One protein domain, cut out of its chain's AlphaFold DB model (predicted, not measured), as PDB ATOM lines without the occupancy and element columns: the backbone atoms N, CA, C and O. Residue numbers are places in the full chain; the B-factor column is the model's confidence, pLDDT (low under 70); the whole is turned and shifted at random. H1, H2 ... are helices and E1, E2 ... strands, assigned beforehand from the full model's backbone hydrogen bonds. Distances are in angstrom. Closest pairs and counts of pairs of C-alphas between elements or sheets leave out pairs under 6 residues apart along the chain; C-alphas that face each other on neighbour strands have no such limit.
ATOM      1  N   ARG A  49       4.935   4.980  34.860       89.06
ATOM      2  CA  ARG A  49       5.869   6.103  34.923       89.06
ATOM      3  C   ARG A  49       7.278   5.560  35.115       89.06
ATOM      4  O   ARG A  49       7.531   4.830  36.071       89.06
ATOM      5  N   ALA A  50       8.172   5.961  34.224       90.06
ATOM      6  CA  ALA A  50       9.586   5.641  34.291       90.06
ATOM      7  C   ALA A  50      10.413   6.926  34.236       90.06
ATOM      8  O   ALA A  50      10.077   7.879  33.520       90.06
ATOM      9  N   VAL A  51      11.503   6.932  34.998       92.06
ATOM     10  CA  VAL A  51      12.435   8.048  35.129       92.06
ATOM     11  C   VAL A  51      13.824   7.564  34.737       92.06
ATOM     12  O   VAL A  51      14.359   6.617  35.311       92.06
ATOM     13  N   VAL A  52      14.437   8.243  33.775       92.75
ATOM     14  CA  VAL A  52      15.828   8.016  33.384       92.75
ATOM     15  C   VAL A  52      16.682   9.130  33.961       92.75
ATOM     16  O   VAL A  52      16.379  10.309  33.802       92.75
ATOM     17  N   ILE A  53      17.769   8.749  34.621       92.62
ATOM     18  CA  ILE A  53      18.689   9.671  35.273       92.62
ATOM     19  C   ILE A  53      20.077   9.476  34.693       92.62
ATOM     20  O   ILE A  53      20.637   8.375  34.722       92.62
ATOM     21  N   ARG A  54      20.672  10.563  34.210       91.56
ATOM     22  CA  ARG A  54      22.088  10.600  33.860       91.56
ATOM     23  C   ARG A  54      22.859  11.244  35.002       91.56
ATOM     24  O   ARG A  54      22.530  12.345  35.432       91.56
ATOM     25  N   LEU A  55      23.878  10.545  35.482       91.38
ATOM     26  CA  LEU A  55      24.776  10.993  36.536       91.38
ATOM     27  C   LEU A  55      26.116  11.451  35.949       91.38
ATOM     28  O   LEU A  55      26.614  10.862  34.984       91.38
ATOM     29  N   ASP A  56      26.727  12.444  36.587       89.94
ATOM     30  CA  ASP A  56      28.130  12.794  36.391       89.94
ATOM     31  C   ASP A  56      29.080  11.735  36.993       89.94
ATOM     32  O   ASP A  56      28.676  10.724  37.586       89.94
ATOM     33  N   THR A  57      30.381  11.984  36.859       88.56
ATOM     34  CA  THR A  57      31.458  11.165  37.439       88.56
ATOM     35  C   THR A  57      31.379  11.047  38.962       88.56
ATOM     36  O   THR A  57      31.761  10.015  39.515       88.56
ATOM     37  N   HIS A  58      30.848  12.064  39.638       86.12
ATOM     38  CA  HIS A  58      30.693  12.141  41.089       86.12
ATOM     39  C   HIS A  58      29.363  11.550  41.590       86.12
ATOM     40  O   HIS A  58      29.124  11.507  42.797       86.12
ATOM     41  N   GLY A  59      28.501  11.058  40.694       84.00
ATOM     42  CA  GLY A  59      27.192  10.507  41.035       84.00
ATOM     43  C   GLY A  59      26.101  11.546  41.280       84.00
ATOM     44  O   GLY A  59      25.081  11.206  41.880       84.00
ATOM     45  N   ARG A  60      26.298  12.788  40.839       85.94
ATOM     46  CA  ARG A  60      25.284  13.841  40.858       85.94
ATOM     47  C   ARG A  60      24.450  13.762  39.583       85.94
ATOM     48  O   ARG A  60      25.025  13.578  38.511       85.94
ATOM     49  N   PRO A  61      23.121  13.870  39.658       87.38
ATOM     50  CA  PRO A  61      22.311  13.883  38.451       87.38
ATOM     51  C   PRO A  61      22.525  15.169  37.661       87.38
ATOM     52  O   PRO A  61      22.503  16.247  38.235       87.38
ATOM     53  N   VAL A  62      22.715  15.021  36.355       87.44
ATOM     54  CA  VAL A  62      22.900  16.125  35.399       87.44
ATOM     55  C   VAL A  62      21.741  16.242  34.416       87.44
ATOM     56  O   VAL A  62      21.576  17.266  33.770       87.44
ATOM     57  N   SER A  63      20.944  15.182  34.273       87.88
ATOM     58  CA  SER A  63      19.713  15.193  33.489       87.88
ATOM     59  C   SER A  63      18.761  14.157  34.069       87.88
ATOM     60  O   SER A  63      19.175  13.043  34.424       87.88
ATOM     61  N   VAL A  64      17.497  14.547  34.199       91.25
ATOM     62  CA  VAL A  64      16.406  13.691  34.651       91.25
ATOM     63  C   VAL A  64      15.301  13.770  33.613       91.25
ATOM     64  O   VAL A  64      14.856  14.859  33.265       91.25
ATOM     65  N   MET A  65      14.863  12.618  33.117       91.19
ATOM     66  CA  MET A  65      13.862  12.539  32.061       91.19
ATOM     67  C   MET A  65      12.729  11.596  32.446       91.19
ATOM     68  O   MET A  65      12.967  10.532  33.012       91.19
ATOM     69  N   THR A  66      11.496  11.967  32.114       92.00
ATOM     70  CA  THR A  66      10.287  11.187  32.413       92.00
ATOM     71  C   THR A  66       9.529  10.848  31.139       92.00
ATOM     72  O   THR A  66       9.261  11.738  30.335       92.00
ATOM     73  N   ASN A  67       9.104   9.592  30.981       88.31
ATOM     74  CA  ASN A  67       8.375   9.134  29.787       88.31
ATOM     75  C   ASN A  67       6.964   9.735  29.628       88.31
ATOM     76  O   ASN A  67       6.386   9.672  28.548       88.31
ATOM     77  N   THR A  68       6.402  10.291  30.699       86.75
ATOM     78  CA  THR A  68       5.042  10.859  30.736       86.75
ATOM     79  C   THR A  68       5.022  12.385  30.699       86.75
ATOM     80  O   THR A  68       3.949  12.979  30.711       86.75
ATOM     81  N   GLY A  69       6.189  13.038  30.711       84.00
ATOM     82  CA  GLY A  69       6.283  14.495  30.842       84.00
ATOM     83  C   GLY A  69       5.881  15.041  32.219       84.00
ATOM     84  O   GLY A  69       5.888  16.251  32.415       84.00
ATOM     85  N   ALA A  70       5.525  14.177  33.173       86.06
ATOM     86  CA  ALA A  70       5.148  14.563  34.527       86.06
ATOM     87  C   ALA A  70       6.372  14.646  35.446       86.06
ATOM     88  O   ALA A  70       7.280  13.820  35.350       86.06
ATOM     89  N   ARG A  71       6.362  15.597  36.388       86.81
ATOM     90  CA  ARG A  71       7.475  15.824  37.321       86.81
ATOM     91  C   ARG A  71       7.841  14.547  38.090       86.81
ATOM     92  O   ARG A  71       6.932  13.928  38.651       86.81
ATOM     93  N   PRO A  72       9.130  14.171  38.166       88.00
ATOM     94  CA  PRO A  72       9.563  12.993  38.911       88.00
ATOM     95  C   PRO A  72       9.283  13.155  40.412       88.00
ATOM     96  O   PRO A  72       9.527  14.225  40.977       88.00
ATOM     97  N   VAL A  73       8.776  12.097  41.053       86.06
ATOM     98  CA  VAL A  73       8.433  12.084  42.490       86.06
ATOM     99  C   VAL A  73       9.261  11.094  43.315       86.06
ATOM    100  O   VAL A  73       9.315  11.226  44.531       86.06
ATOM    101  N   GLY A  74       9.962  10.152  42.685       83.56
ATOM    102  CA  GLY A  74      10.838   9.175  43.333       83.56
ATOM    103  C   GLY A  74      10.161   7.869  43.770       83.56
ATOM    104  O   GLY A  74      10.764   7.129  44.553       83.56
ATOM    105  N   ASP A  75       8.941   7.605  43.299       84.38
ATOM    106  CA  ASP A  75       8.209   6.330  43.453       84.38
ATOM    107  C   ASP A  75       8.067   5.583  42.110       84.38
ATOM    108  O   ASP A  75       7.515   4.487  42.044       84.38
ATOM    109  N   GLU A  76       8.557   6.187  41.030       89.69
ATOM    110  CA  GLU A  76       8.588   5.615  39.691       89.69
ATOM    111  C   GLU A  76       9.663   4.531  39.530       89.69
ATOM    112  O   GLU A  76      10.598   4.412  40.328       89.69
ATOM    113  N   GLU A  77       9.581   3.786  38.425       90.31
ATOM    114  CA  GLU A  77      10.697   2.958  37.972       90.31
ATOM    115  C   GLU A  77      11.867   3.866  37.569       90.31
ATOM    116  O   GLU A  77      11.749   4.685  36.657       90.31
ATOM    117  N   ILE A  78      12.993   3.755  38.279       90.88
ATOM    118  CA  ILE A  78      14.150   4.628  38.074       90.88
ATOM    119  C   ILE A  78      15.293   3.839  37.453       90.88
ATOM    120  O   ILE A  78      15.789   2.865  38.018       90.88
ATOM    121  N   HIS A  79      15.778   4.335  36.321       92.88
ATOM    122  CA  HIS A  79      16.983   3.846  35.669       92.88
ATOM    123  C   HIS A  79      18.063   4.916  35.760       92.88
ATOM    124  O   HIS A  79      17.917   6.009  35.217       92.88
ATOM    125  N   ALA A  80      19.169   4.604  36.430       93.31
ATOM    126  CA  ALA A  80      20.311   5.499  36.520       93.31
ATOM    127  C   ALA A  80      21.436   5.028  35.596       93.31
ATOM    128  O   ALA A  80      21.730   3.836  35.509       93.31
ATOM    129  N   SER A  81      22.097   5.975  34.938       94.25
ATOM    130  CA  SER A  81      23.287   5.725  34.129       94.25
ATOM    131  C   SER A  81      24.414   6.688  34.487       94.25
ATOM    132  O   SER A  81      24.176   7.861  34.768       94.25
ATOM    133  N   ARG A  82      25.656   6.206  34.455       92.56
ATOM    134  CA  ARG A  82      26.877   7.008  34.584       92.56
ATOM    135  C   ARG A  82      27.793   6.660  33.422       92.56
ATOM    136  O   ARG A  82      28.103   5.491  33.226       92.56
ATOM    137  N   GLN A  83      28.209   7.662  32.646       89.19
ATOM    138  CA  GLN A  83      29.068   7.464  31.465       89.19
ATOM    139  C   GLN A  83      28.544   6.379  30.495       89.19
ATOM    140  O   GLN A  83      29.312   5.619  29.919       89.19
ATOM    141  N   GLY A  84      27.219   6.285  30.333       87.00
ATOM    142  CA  GLY A  84      26.575   5.298  29.457       87.00
ATOM    143  C   GLY A  84      26.393   3.902  30.066       87.00
ATOM    144  O   GLY A  84      25.650   3.106  29.504       87.00
ATOM    145  N   ALA A  85      26.986   3.613  31.226       91.62
ATOM    146  CA  ALA A  85      26.759   2.368  31.955       91.62
ATOM    147  C   ALA A  85      25.574   2.507  32.917       91.62
ATOM    148  O   ALA A  85      25.457   3.518  33.614       91.62
ATOM    149  N   GLN A  86      24.714   1.491  32.990       92.50
ATOM    150  CA  GLN A  86      23.648   1.438  33.991       92.50
ATOM    151  C   GLN A  86      24.255   1.242  35.384       92.50
ATOM    152  O   GLN A  86      25.160   0.429  35.571       92.50
ATOM    153  N   VAL A  87      23.761   1.991  36.367       92.69
ATOM    154  CA  VAL A  87      24.219   1.914  37.757       92.69
ATOM    155  C   VAL A  87      23.057   1.603  38.689       92.69
ATOM    156  O   VAL A  87      21.908   1.951  38.412       92.69
ATOM    157  N   ALA A  88      23.363   0.960  39.815       91.44
ATOM    158  CA  ALA A  88      22.371   0.687  40.845       91.44
ATOM    159  C   ALA A  88      21.800   1.996  41.410       91.44
ATOM    160  O   ALA A  88      22.533   2.943  41.718       91.44
ATOM    161  N   VAL A  89      20.480   2.034  41.572       90.50
ATOM    162  CA  VAL A  89      19.786   3.162  42.191       90.50
ATOM    163  C   VAL A  89      19.972   3.074  43.700       90.50
ATOM    164  O   VAL A  89      19.563   2.110  44.339       90.50
ATOM    165  N   SER A  90      20.618   4.086  44.277       88.75
ATOM    166  CA  SER A  90      20.836   4.158  45.723       88.75
ATOM    167  C   SER A  90      19.673   4.853  46.433       88.75
ATOM    168  O   SER A  90      19.060   5.771  45.887       88.75
ATOM    169  N   ASN A  91      19.442   4.511  47.704       89.06
ATOM    170  CA  ASN A  91      18.474   5.224  48.550       89.06
ATOM    171  C   ASN A  91      18.766   6.732  48.628       89.06
ATOM    172  O   ASN A  91      17.845   7.541  48.665       89.06
ATOM    173  N   GLY A  92      20.044   7.125  48.600       88.12
ATOM    174  CA  GLY A  92      20.434   8.534  48.578       88.12
ATOM    175  C   GLY A  92      20.037   9.259  47.288       88.12
ATOM    176  O   GLY A  92      19.774  10.457  47.329       88.12
ATOM    177  N   LEU A  93      19.976   8.559  46.152       87.31
ATOM    178  CA  LEU A  93      19.475   9.115  44.893       87.31
ATOM    179  C   LEU A  93      17.947   9.259  44.930       87.31
ATOM    180  O   LEU A  93      17.436  10.320  44.587       87.31
ATOM    181  N   LEU A  94      17.239   8.239  45.426       88.94
ATOM    182  CA  LEU A  94      15.782   8.279  45.610       88.94
ATOM    183  C   LEU A  94      15.348   9.449  46.498       88.94
ATOM    184  O   LEU A  94      14.456  10.213  46.134       88.94
ATOM    185  N   GLN A  95      16.017   9.625  47.639       88.69
ATOM    186  CA  GLN A  95      15.738  10.728  48.560       88.69
ATOM    187  C   GLN A  95      15.971  12.089  47.902       88.69
ATOM    188  O   GLN A  95      15.126  12.972  48.011       88.69
ATOM    189  N   ARG A  96      17.064  12.249  47.145       87.12
ATOM    190  CA  ARG A  96      17.325  13.497  46.417       87.12
ATOM    191  C   ARG A  96      16.203  13.837  45.445       87.12
ATOM    192  O   ARG A  96      15.747  14.972  45.472       87.12
ATOM    193  N   ILE A  97      15.729  12.874  44.652       87.94
ATOM    194  CA  ILE A  97      14.615  13.083  43.710       87.94
ATOM    195  C   ILE A  97      13.358  13.532  44.461       87.94
ATOM    196  O   ILE A  97      12.756  14.534  44.093       87.94
ATOM    197  N   ARG A  98      13.000  12.846  45.550       87.62
ATOM    198  CA  ARG A  98      11.809  13.168  46.358       87.62
ATOM    199  C   ARG A  98      11.841  14.586  46.921       87.62
ATOM    200  O   ARG A  98      10.815  15.254  46.981       87.62
ATOM    201  N   THR A  99      13.016  15.035  47.356       87.62
ATOM    202  CA  THR A  99      13.176  16.340  48.018       87.62
ATOM    203  C   THR A  99      13.446  17.498  47.062       87.62
ATOM    204  O   THR A  99      13.303  18.654  47.455       87.62
ATOM    205  N   HIS A 100      13.871  17.224  45.828       85.00
ATOM    206  CA  HIS A 100      14.305  18.272  44.914       85.00
ATOM    207  C   HIS A 100      13.135  18.926  44.176       85.00
ATOM    208  O   HIS A 100      12.166  18.275  43.769       85.00
ATOM    209  N   VAL A 101      13.243  20.241  43.984       83.88
ATOM    210  CA  VAL A 101      12.332  21.018  43.148       83.88
ATOM    211  C   VAL A 101      12.879  21.028  41.732       83.88
ATOM    212  O   VAL A 101      13.850  21.714  41.452       83.88
ATOM    213  N   PHE A 102      12.252  20.238  40.866       83.38
ATOM    214  CA  PHE A 102      12.605  20.165  39.456       83.38
ATOM    215  C   PHE A 102      11.915  21.277  38.674       83.38
ATOM    216  O   PHE A 102      10.686  21.400  38.717       83.38
ATOM    217  N   GLU A 103      12.706  22.030  37.920       82.81
ATOM    218  CA  GLU A 103      12.215  22.959  36.910       82.81
ATOM    219  C   GLU A 103      12.159  22.232  35.565       82.81
ATOM    220  O   GLU A 103      13.131  21.605  35.139       82.81
ATOM    221  N   GLY A 104      10.986  22.241  34.934       80.25
ATOM    222  CA  GLY A 104      10.791  21.588  33.642       80.25
ATOM    223  C   GLY A 104      11.395  22.420  32.518       80.25
ATOM    224  O   GLY A 104      11.180  23.632  32.467       80.25
ATOM    225  N   ASP A 105      12.101  21.766  31.599       81.12
ATOM    226  CA  ASP A 105      12.533  22.402  30.360       81.12
ATOM    227  C   ASP A 105      11.394  22.335  29.334       81.12
ATOM    228  O   ASP A 105      11.121  21.304  28.718       81.12
ATOM    229  N   TRP A 106      10.702  23.455  29.127       71.88
ATOM    230  CA  TRP A 106       9.604  23.533  28.158       71.88
ATOM    231  C   TRP A 106      10.068  23.417  26.700       71.88
ATOM    232  O   TRP A 106       9.245  23.151  25.825       71.88
ATOM    233  N   SER A 107      11.368  23.577  26.424       84.06
ATOM    234  CA  SER A 107      11.940  23.306  25.102       84.06
ATOM    235  C   SER A 107      12.148  21.807  24.848       84.06
ATOM    236  O   SER A 107      12.263  21.385  23.694       84.06
ATOM    237  N   ARG A 108      12.144  20.995  25.914       82.88
ATOM    238  CA  ARG A 108      12.331  19.542  25.887       82.88
ATOM    239  C   ARG A 108      11.343  18.839  26.821       82.88
ATOM    240  O   ARG A 108      11.686  18.501  27.954       82.88
ATOM    241  N   PRO A 109      10.112  18.572  26.350       80.69
ATOM    242  CA  PRO A 109       9.072  17.966  27.169       80.69
ATOM    243  C   PRO A 109       9.541  16.687  27.870       80.69
ATOM    244  O   PRO A 109       9.981  15.731  27.233       80.69
ATOM    245  N   GLY A 110       9.417  16.680  29.196       83.44
ATOM    246  CA  GLY A 110       9.819  15.563  30.043       83.44
ATOM    247  C   GLY A 110      11.280  15.564  30.473       83.44
ATOM    248  O   GLY A 110      11.619  14.689  31.265       83.44
ATOM    249  N   GLU A 111      12.110  16.510  30.023       89.12
ATOM    250  CA  GLU A 111      13.415  16.800  30.623       89.12
ATOM    251  C   GLU A 111      13.256  17.794  31.785       89.12
ATOM    252  O   GLU A 111      12.485  18.756  31.733       89.12
ATOM    253  N   TRP A 112      13.981  17.523  32.863       86.50
ATOM    254  CA  TRP A 112      13.954  18.285  34.099       86.50
ATOM    255  C   TRP A 112      15.371  18.714  34.439       86.50
ATOM    256  O   TRP A 112      16.284  17.878  34.484       86.50
TER     257      TRP A 112
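AT A GLANCE: This is residues 49 to 112 of the 115 residues of an uncharacterized protein of Nocardioides sp. Root614 (UniProt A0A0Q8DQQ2). What does the model look like? It is a small, twisted sheet of four strands, E2 E1 E3 E4, with one short helix, H1, that only grazes it, and a last stretch, residues 100 to 112, that runs from the helix back to the edge at E2. There residues 111 to 112 make a short antiparallel pairing with residues 64 to 65 of E2. What is it built of? The printed part has 64 residues, under half of them in named elements, which follow as E1, E2, E3, E4, H1; the class is mixed, helices and strands, and the sheet is mixed too. How large is it? It is compact, with a radius of gyration of the C-alphas of 10.9 A, and rounded, with spans of 27 by 21 by 18 A.

HOW THE PARTS SIT: How does the sheet begin? E1, residues 50 to 55, and E2, residues 61 to 66, form a hairpin with a tight link, antiparallel at 164 degrees. C-alphas 53 and 64 face each other at 4.7 A, and N 52 and O 65 are within hydrogen-bond range at 2.8 A. What is beside E1 on its other side? E3, residues 77 to 82, is parallel to E1 at 19 degrees, with C-alphas 53 and 80 facing each other at 4.6 A and N 53 and O 79 at 2.8 A. E3 forms a hairpin with E4, residues 85 to 87, antiparallel at 128 degrees, with N 82 and O 85 at 2.8 A. Where are the edges, and where is the helix? E2 and E4 are the edge strands and are apart. H1, residues 91 to 99, only grazes the sheet with its residues 93 to 97, and each of its O i to N i+4 pairs is within hydrogen-bond range.

IN THESE COORDINATES: Where does the first strand begin? E1 starts at C-alpha 50, (9.586, 5.641, 34.291), and is 16.3 A long; E2 is 13.7 A and E3 17.0 A. Where are the last elements? E4 is 6.3 A long and starts at C-alpha 85, (26.759, 2.368, 31.955). H1 is 12.3 A long and ends at C-alpha 99, (13.176, 16.340, 48.018).

THE WHOLE: Which C-alphas are farthest apart? Those of Asn 91 and Ser 107, at 30.3 A. Is there a cut or a long link? The printed part has no cut, and no link between named elements is long; the one from E2 to E3, 10 residues, is short but not tight. How confident is the model? The mean pLDDT of the printed part is 87.8, and no printed residue is under 70.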